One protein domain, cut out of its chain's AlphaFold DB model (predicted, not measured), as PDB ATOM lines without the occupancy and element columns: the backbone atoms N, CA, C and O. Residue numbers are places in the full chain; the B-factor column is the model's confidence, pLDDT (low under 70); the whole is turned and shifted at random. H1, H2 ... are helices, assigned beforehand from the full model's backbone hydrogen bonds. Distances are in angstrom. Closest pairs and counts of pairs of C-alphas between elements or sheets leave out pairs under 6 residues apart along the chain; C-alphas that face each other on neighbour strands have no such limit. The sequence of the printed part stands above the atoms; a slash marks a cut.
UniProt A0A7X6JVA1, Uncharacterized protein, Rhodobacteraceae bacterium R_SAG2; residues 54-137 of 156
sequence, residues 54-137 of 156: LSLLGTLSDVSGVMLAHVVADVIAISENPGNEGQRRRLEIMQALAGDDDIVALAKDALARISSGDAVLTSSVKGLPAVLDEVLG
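What this domain is: This is residues 54 to 137 of the 156 residues of an uncharacterized protein of Rhodobacteraceae bacterium R_SAG2 (UniProt A0A7X6JVA1). One long helix, H1, forms the spine; H2 and H3 pack on its last part, H4 and H5 nearer its beginning. The packing is mostly crossed. The printed part has 84 residues, with five named helices, H1 to H5 in order, and no named strand: all helix. It is only just loose, close to compact, with a radius of gyration of the C-alphas of 14.6 A and spans of 39 by 27 by 22 A.

How they stand to each other: The hub, H1, residues 54 to 80, touches H3, residues 103 to 116, at a steep tilt of 60 degrees, closest at C-alphas 72 and 107, 4.9 A. It touches H2, residues 85 to 98, with residues 75 to 79 alone, closest at C-alphas 78 and 87, 6.4 A. H4, residues 122 to 126, touches it closest at C-alphas 62 and 123, 4.5 A. H5, residues 128 to 137, touches it at a steep tilt of 49 degrees, closest at C-alphas 59 and 135, 6.6 A. In each helix every O i to N i+4 pair is within hydrogen-bond range.

Where its parts are: H1 runs 38.9 A from C-alpha 54 (214.186, 174.537, 216.904); H2 19.9 A, H3 19.8 A, H4 6.3 A; H5, 14.0 A, ends at C-alpha 137 (229.077, 168.384, 215.994).

The domain as a whole: The farthest C-alphas, of Leu 54 and Glu 85, are 42.0 A apart. The printed part has no cut and no long link; no printed residue is under 70 in pLDDT.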
ATOM      1  N   LEU A  54     214.216 173.596 218.028       93.19
ATOM      2  CA  LEU A  54     214.186 174.537 216.904       93.19
ATOM      3  C   LEU A  54     215.526 174.569 216.169       93.19
ATOM      4  O   LEU A  54     215.556 174.555 214.940       93.19
ATOM      5  N   SER A  55     216.629 174.539 216.909       91.69
ATOM      6  CA  SER A  55     217.978 174.466 216.360       91.69
ATOM      7  C   SER A  55     218.193 173.165 215.591       91.69
ATOM      8  O   SER A  55     218.695 173.187 214.469       91.69
ATOM      9  N   LEU A  56     217.753 172.032 216.151       92.56
ATOM     10  CA  LEU A  56     217.811 170.727 215.488       92.56
ATOM     11  C   LEU A  56     216.952 170.690 214.220       92.56
ATOM     12  O   LEU A  56     217.375 170.123 213.213       92.56
ATOM     13  N   LEU A  57     215.770 171.316 214.243       93.75
ATOM     14  CA  LEU A  57     214.927 171.458 213.057       93.75
ATOM     15  C   LEU A  57     215.608 172.313 211.979       93.75
ATOM     16  O   LEU A  57     215.549 171.960 210.804       93.75
ATOM     17  N   GLY A  58     216.291 173.393 212.370       95.56
ATOM     18  CA  GLY A  58     217.096 174.213 211.465       95.56
ATOM     19  C   GLY A  58     218.204 173.405 210.786       95.56
ATOM     20  O   GLY A  58     218.282 173.378 209.560       95.56
ATOM     21  N   THR A  59     218.991 172.654 211.562       95.50
ATOM     22  CA  THR A  59     220.029 171.762 211.018       95.50
ATOM     23  C   THR A  59     219.438 170.684 210.103       95.50
ATOM     24  O   THR A  59     220.002 170.389 209.049       95.50
ATOM     25  N   LEU A  60     218.281 170.108 210.448       95.62
ATOM     26  CA  LEU A  60     217.590 169.148 209.583       95.62
ATOM     27  C   LEU A  60     217.130 169.789 208.266       95.62
ATOM     28  O   LEU A  60     217.266 169.168 207.211       95.62
ATOM     29  N   SER A  61     216.606 171.015 208.311       96.50
ATOM     30  CA  SER A  61     216.229 171.783 207.119       96.50
ATOM     31  C   SER A  61     217.441 172.036 206.220       96.50
ATOM     32  O   SER A  61     217.365 171.805 205.014       96.50
ATOM     33  N   ASP A  62     218.581 172.418 206.804       97.19
ATOM     34  CA  ASP A  62     219.836 172.610 206.072       97.19
ATOM     35  C   ASP A  62     220.262 171.318 205.350       97.19
ATOM     36  O   ASP A  62     220.481 171.322 204.135       97.19
ATOM     37  N   VAL A  63     220.312 170.187 206.065       96.81
ATOM     38  CA  VAL A  63     220.660 168.877 205.479       96.81
ATOM     39  C   VAL A  63     219.671 168.464 204.395       96.81
ATOM     40  O   VAL A  63     220.086 167.994 203.338       96.81
ATOM     41  N   SER A  64     218.374 168.661 204.624       96.88
ATOM     42  CA  SER A  64     217.332 168.333 203.645       96.88
ATOM     43  C   SER A  64     217.495 169.158 202.370       96.88
ATOM     44  O   SER A  64     217.364 168.616 201.277       96.88
ATOM     45  N   GLY A  65     217.868 170.435 202.491       96.06
ATOM     46  CA  GLY A  65     218.210 171.281 201.349       96.06
ATOM     47  C   GLY A  65     219.427 170.765 200.577       96.06
ATOM     48  O   GLY A  65     219.389 170.695 199.350       96.06
ATOM     49  N   VAL A  66     220.491 170.333 201.269       96.44
ATOM     50  CA  VAL A  66     221.664 169.716 200.613       96.44
ATOM     51  C   VAL A  66     221.275 168.425 199.884       96.44
ATOM     52  O   VAL A  66     221.700 168.204 198.752       96.44
ATOM     53  N   MET A  67     220.442 167.582 200.500       96.81
ATOM     54  CA  MET A  67     219.946 166.351 199.877       96.81
ATOM     55  C   MET A  67     219.062 166.634 198.663       96.81
ATOM     56  O   MET A  67     219.211 165.966 197.643       96.81
ATOM     57  N   LEU A  68     218.199 167.648 198.732       95.88
ATOM     58  CA  LEU A  68     217.400 168.089 197.592       95.88
ATOM     59  C   LEU A  68     218.300 168.519 196.428       95.88
ATOM     60  O   LEU A  68     218.116 168.041 195.312       95.88
ATOM     61  N   ALA A  69     219.303 169.360 196.691       95.62
ATOM     62  CA  ALA A  69     220.251 169.798 195.670       95.62
ATOM     63  C   ALA A  69     221.014 168.615 195.051       95.62
ATOM     64  O   ALA A  69     221.200 168.571 193.835       95.62
ATOM     65  N   HIS A  70     221.407 167.628 195.863       95.75
ATOM     66  CA  HIS A  70     222.036 166.403 195.375       95.75
ATOM     67  C   HIS A  70     221.107 165.601 194.454       95.75
ATOM     68  O   HIS A  70     221.535 165.203 193.376       95.75
ATOM     69  N   VAL A  71     219.846 165.388 194.845       95.75
ATOM     70  CA  VAL A  71     218.862 164.663 194.021       95.75
ATOM     71  C   VAL A  71     218.610 165.386 192.700       95.75
ATOM     72  O   VAL A  71     218.628 164.749 191.652       95.75
ATOM     73  N   VAL A  72     218.434 166.710 192.732       97.12
ATOM     74  CA  VAL A  72     218.254 167.533 191.527       97.12
ATOM     75  C   VAL A  72     219.451 167.397 190.585       97.12
ATOM     76  O   VAL A  72     219.276 167.107 189.403       97.12
ATOM     77  N   ALA A  73     220.668 167.559 191.108       95.50
ATOM     78  CA  ALA A  73     221.887 167.436 190.316       95.50
ATOM     79  C   ALA A  73     222.046 166.031 189.715       95.50
ATOM     80  O   ALA A  73     222.445 165.896 188.561       95.50
ATOM     81  N   ASP A  74     221.711 164.991 190.478       94.81
ATOM     82  CA  ASP A  74     221.822 163.597 190.054       94.81
ATOM     83  C   ASP A  74     220.814 163.240 188.950       94.81
ATOM     84  O   ASP A  74     221.206 162.654 187.941       94.81
ATOM     85  N   VAL A  75     219.551 163.672 189.071       96.69
ATOM     86  CA  VAL A  75     218.535 163.517 188.010       96.69
ATOM     87  C   VAL A  75     219.009 164.169 186.715       96.69
ATOM     88  O   VAL A  75     218.991 163.530 185.660       96.69
ATOM     89  N   ILE A  76     219.469 165.422 186.788       96.50
ATOM     90  CA  ILE A  76     219.944 166.165 185.616       96.50
ATOM     91  C   ILE A  76     221.141 165.447 184.992       96.50
ATOM     92  O   ILE A  76     221.101 165.126 183.804       96.50
ATOM     93  N   ALA A  77     222.155 165.109 185.791       94.88
ATOM     94  CA  ALA A  77     223.370 164.460 185.309       94.88
ATOM     95  C   ALA A  77     223.087 163.115 184.622       94.88
ATOM     96  O   ALA A  77     223.621 162.858 183.542       94.88
ATOM     97  N   ILE A  78     222.227 162.274 185.210       95.38
ATOM     98  CA  ILE A  78     221.841 160.988 184.617       95.38
ATOM     99  C   ILE A  78     221.022 161.198 183.338       95.38
ATOM    100  O   ILE A  78     221.214 160.461 182.374       95.38
ATOM    101  N   SER A  79     220.126 162.191 183.308       94.44
ATOM    102  CA  SER A  79     219.292 162.467 182.132       94.44
ATOM    103  C   SER A  79     220.100 162.968 180.931       94.44
ATOM    104  O   SER A  79     219.807 162.604 179.796       94.44
ATOM    105  N   GLU A  80     221.133 163.778 181.173       92.94
ATOM    106  CA  GLU A  80     221.973 164.365 180.125       92.94
ATOM    107  C   GLU A  80     223.062 163.403 179.654       92.94
ATOM    108  O   GLU A  80     223.449 163.420 178.487       92.94
ATOM    109  N   ASN A  81     223.543 162.546 180.554       89.38
ATOM    110  CA  ASN A  81     224.582 161.566 180.277       89.38
ATOM    111  C   ASN A  81     224.176 160.216 180.878       89.38
ATOM    112  O   ASN A  81     224.700 159.824 181.927       89.38
ATOM    113  N   PRO A  82     223.244 159.486 180.237       77.12
ATOM    114  CA  PRO A  82     222.792 158.198 180.737       77.12
ATOM    115  C   PRO A  82     223.955 157.208 180.687       77.12
ATOM    116  O   PRO A  82     224.280 156.660 179.635       77.12
ATOM    117  N   GLY A  83     224.612 157.008 181.830       80.62
ATOM    118  CA  GLY A  83     225.773 156.136 181.935       80.62
ATOM    119  C   GLY A  83     225.379 154.657 181.916       80.62
ATOM    120  O   GLY A  83     224.879 154.135 180.917       80.62
ATOM    121  N   ASN A  84     225.645 153.941 183.006       91.38
ATOM    122  CA  ASN A  84     225.382 152.502 183.078       91.38
ATOM    123  C   ASN A  84     223.897 152.173 183.340       91.38
ATOM    124  O   ASN A  84     223.090 153.036 183.680       91.38
ATOM    125  N   GLU A  85     223.548 150.892 183.204       93.06
ATOM    126  CA  GLU A  85     222.182 150.395 183.419       93.06
ATOM    127  C   GLU A  85     221.637 150.735 184.814       93.06
ATOM    128  O   GLU A  85     220.469 151.082 184.964       93.06
ATOM    129  N   GLY A  86     222.495 150.714 185.838       93.56
ATOM    130  CA  GLY A  86     222.115 151.086 187.198       93.56
ATOM    131  C   GLY A  86     221.689 152.550 187.315       93.56
ATOM    132  O   GLY A  86     220.723 152.851 188.015       93.56
ATOM    133  N   GLN A  87     222.356 153.463 186.605       93.00
ATOM    134  CA  GLN A  87     221.981 154.880 186.577       93.00
ATOM    135  C   GLN A  87     220.646 155.093 185.861       93.00
ATOM    136  O   GLN A  87     219.790 155.804 186.384       93.00
ATOM    137  N   ARG A  88     220.414 154.415 184.731       92.50
ATOM    138  CA  ARG A  88     219.110 154.454 184.042       92.50
ATOM    139  C   ARG A  88     218.001 153.937 184.945       92.50
ATOM    140  O   ARG A  88     217.000 154.621 185.137       92.50
ATOM    141  N   ARG A  89     218.229 152.794 185.597       95.00
ATOM    142  CA  ARG A  89     217.269 152.215 186.535       95.00
ATOM    143  C   ARG A  89     216.977 153.141 187.714       95.00
ATOM    144  O   ARG A  89     215.839 153.211 188.171       95.00
ATOM    145  N   ARG A  90     217.980 153.871 188.209       94.31
ATOM    146  CA  ARG A  90     217.793 154.885 189.256       94.31
ATOM    147  C   ARG A  90     216.871 156.012 188.786       94.31
ATOM    148  O   ARG A  90     215.955 156.358 189.526       94.31
ATOM    149  N   LEU A  91     217.067 156.531 187.571       95.06
ATOM    150  CA  LEU A  91     216.197 157.565 187.001       95.06
ATOM    151  C   LEU A  91     214.767 157.053 186.776       95.06
ATOM    152  O   LEU A  91     213.820 157.754 187.107       95.06
ATOM    153  N   GLU A  92     214.594 155.815 186.305       94.94
ATOM    154  CA  GLU A  92     213.270 155.184 186.191       94.94
ATOM    155  C   GLU A  92     212.553 155.084 187.543       94.94
ATOM    156  O   GLU A  92     211.354 155.336 187.629       94.94
ATOM    157  N   ILE A  93     213.274 154.722 188.611       96.56
ATOM    158  CA  ILE A  93     212.714 154.674 189.968       96.56
ATOM    159  C   ILE A  93     212.301 156.077 190.422       96.56
ATOM    160  O   ILE A  93     211.218 156.239 190.978       96.56
ATOM    161  N   MET A  94     213.134 157.089 190.174       95.88
ATOM    162  CA  MET A  94     212.806 158.481 190.498       95.88
ATOM    163  C   MET A  94     211.579 158.970 189.718       95.88
ATOM    164  O   MET A  94     210.696 159.580 190.313       95.88
ATOM    165  N   GLN A  95     211.476 158.637 188.430       96.50
ATOM    166  CA  GLN A  95     210.303 158.940 187.611       96.50
ATOM    167  C   GLN A  95     209.049 158.228 188.135       96.50
ATOM    168  O   GLN A  95     207.997 158.843 188.253       96.50
ATOM    169  N   ALA A  96     209.146 156.954 188.521       96.69
ATOM    170  CA  ALA A  96     208.012 156.223 189.085       96.69
ATOM    171  C   ALA A  96     207.501 156.843 190.398       96.69
ATOM    172  O   ALA A  96     206.303 156.808 190.665       96.69
ATOM    173  N   LEU A  97     208.392 157.425 191.210       95.25
ATOM    174  CA  LEU A  97     208.017 158.164 192.419       95.25
ATOM    175  C   LEU A  97     207.380 159.527 192.110       95.25
ATOM    176  O   LEU A  97     206.551 159.984 192.892       95.25
ATOM    177  N   ALA A  98     207.757 160.157 190.996       94.44
ATOM    178  CA  ALA A  98     207.156 161.400 190.511       94.44
ATOM    179  C   ALA A  98     205.763 161.187 189.882       94.44
ATOM    180  O   ALA A  98     205.003 162.137 189.735       94.44
ATOM    181  N   GLY A  99     205.407 159.945 189.543       95.44
ATOM    182  CA  GLY A  99     204.135 159.631 188.896       95.44
ATOM    183  C   GLY A  99     204.101 160.146 187.458       95.44
ATOM    184  O   GLY A  99     204.995 159.832 186.669       95.44
ATOM    185  N   ASP A 100     203.062 160.916 187.131       96.06
ATOM    186  CA  ASP A 100     202.844 161.468 185.787       96.06
ATOM    187  C   ASP A 100     203.685 162.728 185.509       96.06
ATOM    188  O   ASP A 100     203.775 163.169 184.362       96.06
ATOM    189  N   ASP A 101     204.312 163.311 186.536       97.38
ATOM    190  CA  ASP A 101     205.145 164.502 186.388       97.38
ATOM    191  C   ASP A 101     206.529 164.153 185.816       97.38
ATOM    192  O   ASP A 101     207.183 163.215 186.269       97.38
ATOM    193  N   ASP A 102     207.025 164.939 184.857       97.31
ATOM    194  CA  ASP A 102     208.376 164.771 184.299       97.31
ATOM    195  C   ASP A 102     209.442 165.161 185.337       97.31
ATOM    196  O   ASP A 102     209.687 166.345 185.602       97.31
ATOM    197  N   ILE A 103     210.115 164.157 185.911       97.38
ATOM    198  CA  ILE A 103     211.109 164.372 186.969       97.38
ATOM    199  C   ILE A 103     212.319 165.178 186.485       97.38
ATOM    200  O   ILE A 103     212.926 165.912 187.266       97.38
ATOM    201  N   VAL A 104     212.671 165.082 185.200       97.25
ATOM    202  CA  VAL A 104     213.796 165.819 184.616       97.25
ATOM    203  C   VAL A 104     213.425 167.288 184.466       97.25
ATOM    204  O   VAL A 104     214.225 168.158 184.820       97.25
ATOM    205  N   ALA A 105     212.214 167.578 183.987       97.75
ATOM    206  CA  ALA A 105     211.706 168.944 183.904       97.75
ATOM    207  C   ALA A 105     211.605 169.591 185.293       97.75
ATOM    208  O   ALA A 105     212.087 170.709 185.480       97.75
ATOM    209  N   LEU A 106     211.071 168.865 186.282       97.81
ATOM    210  CA  LEU A 106     210.996 169.325 187.671       97.81
ATOM    211  C   LEU A 106     212.379 169.620 188.261       97.81
ATOM    212  O   LEU A 106     212.573 170.654 188.897       97.81
ATOM    213  N   ALA A 107     213.358 168.740 188.036       98.00
ATOM    214  CA  ALA A 107     214.721 168.953 188.515       98.00
ATOM    215  C   ALA A 107     215.366 170.185 187.860       98.00
ATOM    216  O   ALA A 107     215.990 170.993 188.549       98.00
ATOM    217  N   LYS A 108     215.187 170.371 186.545       98.06
ATOM    218  CA  LYS A 108     215.707 171.542 185.822       98.06
ATOM    219  C   LYS A 108     215.068 172.849 186.292       98.06
ATOM    220  O   LYS A 108     215.797 173.818 186.490       98.06
ATOM    221  N   ASP A 109     213.754 172.871 186.524       97.94
ATOM    222  CA  ASP A 109     213.062 174.033 187.104       97.94
ATOM    223  C   ASP A 109     213.574 174.348 188.514       97.94
ATOM    224  O   ASP A 109     213.941 175.485 188.813       97.94
ATOM    225  N   ALA A 110     213.685 173.330 189.372       97.44
ATOM    226  CA  ALA A 110     214.206 173.498 190.723       97.44
ATOM    227  C   ALA A 110     215.633 174.066 190.714       97.44
ATOM    228  O   ALA A 110     215.920 175.012 191.450       97.44
ATOM    229  N   LEU A 111     216.517 173.537 189.858       97.19
ATOM    230  CA  LEU A 111     217.869 174.069 189.693       97.19
ATOM    231  C   LEU A 111     217.834 175.524 189.221       97.19
ATOM    232  O   LEU A 111     218.532 176.353 189.798       97.19
ATOM    233  N   ALA A 112     217.010 175.847 188.222       97.75
ATOM    234  CA  ALA A 112     216.893 177.206 187.704       97.75
ATOM    235  C   ALA A 112     216.479 178.196 188.801       97.75
ATOM    236  O   ALA A 112     217.134 179.224 188.963       97.75
ATOM    237  N   ARG A 113     215.469 177.852 189.612       98.00
ATOM    238  CA  ARG A 113     214.996 178.677 190.736       98.00
ATOM    239  C   ARG A 113     216.045 178.835 191.835       98.00
ATOM    240  O   ARG A 113     216.151 179.903 192.432       98.00
ATOM    241  N   ILE A 114     216.827 177.792 192.111       95.69
ATOM    242  CA  ILE A 114     217.934 177.864 193.077       95.69
ATOM    243  C   ILE A 114     219.057 178.758 192.539       95.69
ATOM    244  O   ILE A 114     219.581 179.601 193.262       95.69
ATOM    245  N   SER A 115     219.422 178.601 191.266       94.25
ATOM    246  CA  SER A 115     220.496 179.369 190.628       94.25
ATOM    247  C   SER A 115     220.134 180.836 190.390       94.25
ATOM    248  O   SER A 115     221.027 181.679 190.436       94.25
ATOM    249  N   SER A 116     218.857 181.158 190.154       96.62
ATOM    250  CA  SER A 116     218.377 182.542 190.038       96.62
ATOM    251  C   SER A 116     218.225 183.241 191.391       96.62
ATOM    252  O   SER A 116     218.218 184.468 191.447       96.62
ATOM    253  N   GLY A 117     218.115 182.472 192.480       94.88
ATOM    254  CA  GLY A 117     217.800 182.978 193.815       94.88
ATOM    255  C   GLY A 117     216.299 183.115 194.100       94.88
ATOM    256  O   GLY A 117     215.940 183.560 195.189       94.88
ATOM    257  N   ASP A 118     215.421 182.695 193.182       96.94
ATOM    258  CA  ASP A 118     213.965 182.651 193.406       96.94
ATOM    259  C   ASP A 118     213.571 181.616 194.474       96.94
ATOM    260  O   ASP A 118     212.529 181.727 195.124       96.94
ATOM    261  N   ALA A 119     214.404 180.594 194.661       96.19
ATOM    262  CA  ALA A 119     214.342 179.662 195.773       96.19
ATOM    263  C   ALA A 119     215.686 179.657 196.508       96.19
ATOM    264  O   ALA A 119     216.728 179.393 195.916       96.19
ATOM    265  N   VAL A 120     215.663 179.906 197.816       96.00
ATOM    266  CA  VAL A 120     216.876 179.930 198.642       96.00
ATOM    267  C   VAL A 120     216.847 178.765 199.618       96.00
ATOM    268  O   VAL A 120     215.933 178.644 200.433       96.00
ATOM    269  N   LEU A 121     217.871 177.915 199.554       95.31
ATOM    270  CA  LEU A 121     218.091 176.872 200.546       95.31
ATOM    271  C   LEU A 121     218.851 177.484 201.724       95.31
ATOM    272  O   LEU A 121     219.878 178.132 201.543       95.31
ATOM    273  N   THR A 122     218.399 177.269 202.955       94.19
ATOM    274  CA  THR A 122     219.110 177.788 204.139       94.19
ATOM    275  C   THR A 122     220.554 177.274 204.206       94.19
ATOM    276  O   THR A 122     221.468 178.018 204.565       94.19
ATOM    277  N   SER A 123     220.792 176.056 203.707       95.00
ATOM    278  CA  SER A 123     222.127 175.485 203.537       95.00
ATOM    279  C   SER A 123     223.009 176.225 202.531       95.00
ATOM    280  O   SER A 123     224.225 176.249 202.719       95.00
ATOM    281  N   SER A 124     222.448 176.859 201.495       94.00
ATOM    282  CA  SER A 124     223.231 177.664 200.547       94.00
ATOM    283  C   SER A 124     223.622 179.020 201.132       94.00
ATOM    284  O   SER A 124     224.676 179.541 200.788       94.00
ATOM    285  N   VAL A 125     222.818 179.566 202.051       95.44
ATOM    286  CA  VAL A 125     223.163 180.782 202.809       95.44
ATOM    287  C   VAL A 125     224.268 180.490 203.821       95.44
ATOM    288  O   VAL A 125     225.228 181.248 203.933       95.44
ATOM    289  N   LYS A 126     224.143 179.378 204.552       95.25
ATOM    290  CA  LYS A 126     225.113 178.960 205.572       95.25
ATOM    291  C   LYS A 126     226.429 178.463 204.970       95.25
ATOM    292  O   LYS A 126     227.490 178.652 205.558       95.25
ATOM    293  N   GLY A 127     226.351 177.830 203.802       95.44
ATOM    294  CA  GLY A 127     227.462 177.160 203.140       95.44
ATOM    295  C   GLY A 127     227.659 175.721 203.626       95.44
ATOM    296  O   GLY A 127     227.516 175.409 204.809       95.44
ATOM    297  N   LEU A 128     228.033 174.835 202.697       94.44
ATOM    298  CA  LEU A 128     228.180 173.401 202.964       94.44
ATOM    299  C   LEU A 128     229.154 173.070 204.115       94.44
ATOM    300  O   LEU A 128     228.780 172.236 204.937       94.44
ATOM    301  N   PRO A 129     230.343 173.701 204.247       97.25
ATOM    302  CA  PRO A 129     231.248 173.399 205.360       97.25
ATOM    303  C   PRO A 129     230.601 173.621 206.731       97.25
ATOM    304  O   PRO A 129     230.627 172.732 207.573       97.25
ATOM    305  N   ALA A 130     229.923 174.755 206.919       96.69
ATOM    306  CA  ALA A 130     229.265 175.075 208.182       96.69
ATOM    307  C   ALA A 130     228.064 174.158 208.475       96.69
ATOM    308  O   ALA A 130     227.825 173.812 209.631       96.69
ATOM    309  N   VAL A 131     227.324 173.732 207.444       97.56
ATOM    310  CA  VAL A 131     226.269 172.714 207.599       97.56
ATOM    311  C   VAL A 131     226.868 171.384 208.062       97.56
ATOM    312  O   VAL A 131     226.348 170.779 208.995       97.56
ATOM    313  N   LEU A 132     227.967 170.931 207.448       97.06
ATOM    314  CA  LEU A 132     228.626 169.678 207.829       97.06
ATOM    315  C   LEU A 132     229.174 169.732 209.254       97.06
ATOM    316  O   LEU A 132     228.919 168.810 210.029       97.06
ATOM    317  N   ASP A 133     229.869 170.809 209.612       97.69
ATOM    318  CA  ASP A 133     230.428 170.991 210.952       97.69
ATOM    319  C   ASP A 133     229.331 170.947 212.019       97.69
ATOM    320  O   ASP A 133     229.466 170.257 213.031       97.69
ATOM    321  N   GLU A 134     228.204 171.620 211.780       96.75
ATOM    322  CA  GLU A 134     227.089 171.620 212.720       96.75
ATOM    323  C   GLU A 134     226.439 170.235 212.848       96.75
ATOM    324  O   GLU A 134     226.205 169.765 213.962       96.75
ATOM    325  N   VAL A 135     226.169 169.556 211.731       96.50
ATOM    326  CA  VAL A 135     225.562 168.214 211.735       96.50
ATOM    327  C   VAL A 135     226.449 167.223 212.478       96.50
ATOM    328  O   VAL A 135     225.971 166.497 213.352       96.50
ATOM    329  N   LEU A 136     227.744 167.203 212.158       97.25
ATOM    330  CA  LEU A 136     228.711 166.304 212.783       97.25
ATOM    331  C   LEU A 136     228.909 166.637 214.263       97.25
ATOM    332  O   LEU A 136     228.941 165.724 215.093       97.25
ATOM    333  N   GLY A 137     228.982 167.922 214.612       96.81
ATOM    334  CA  GLY A 137     229.077 168.384 215.994       96.81
ATOM    335  C   GLY A 137     227.876 167.932 216.824       96.81
ATOM    336  O   GLY A 137     228.038 167.246 217.834       96.81
TER     337      GLY A 137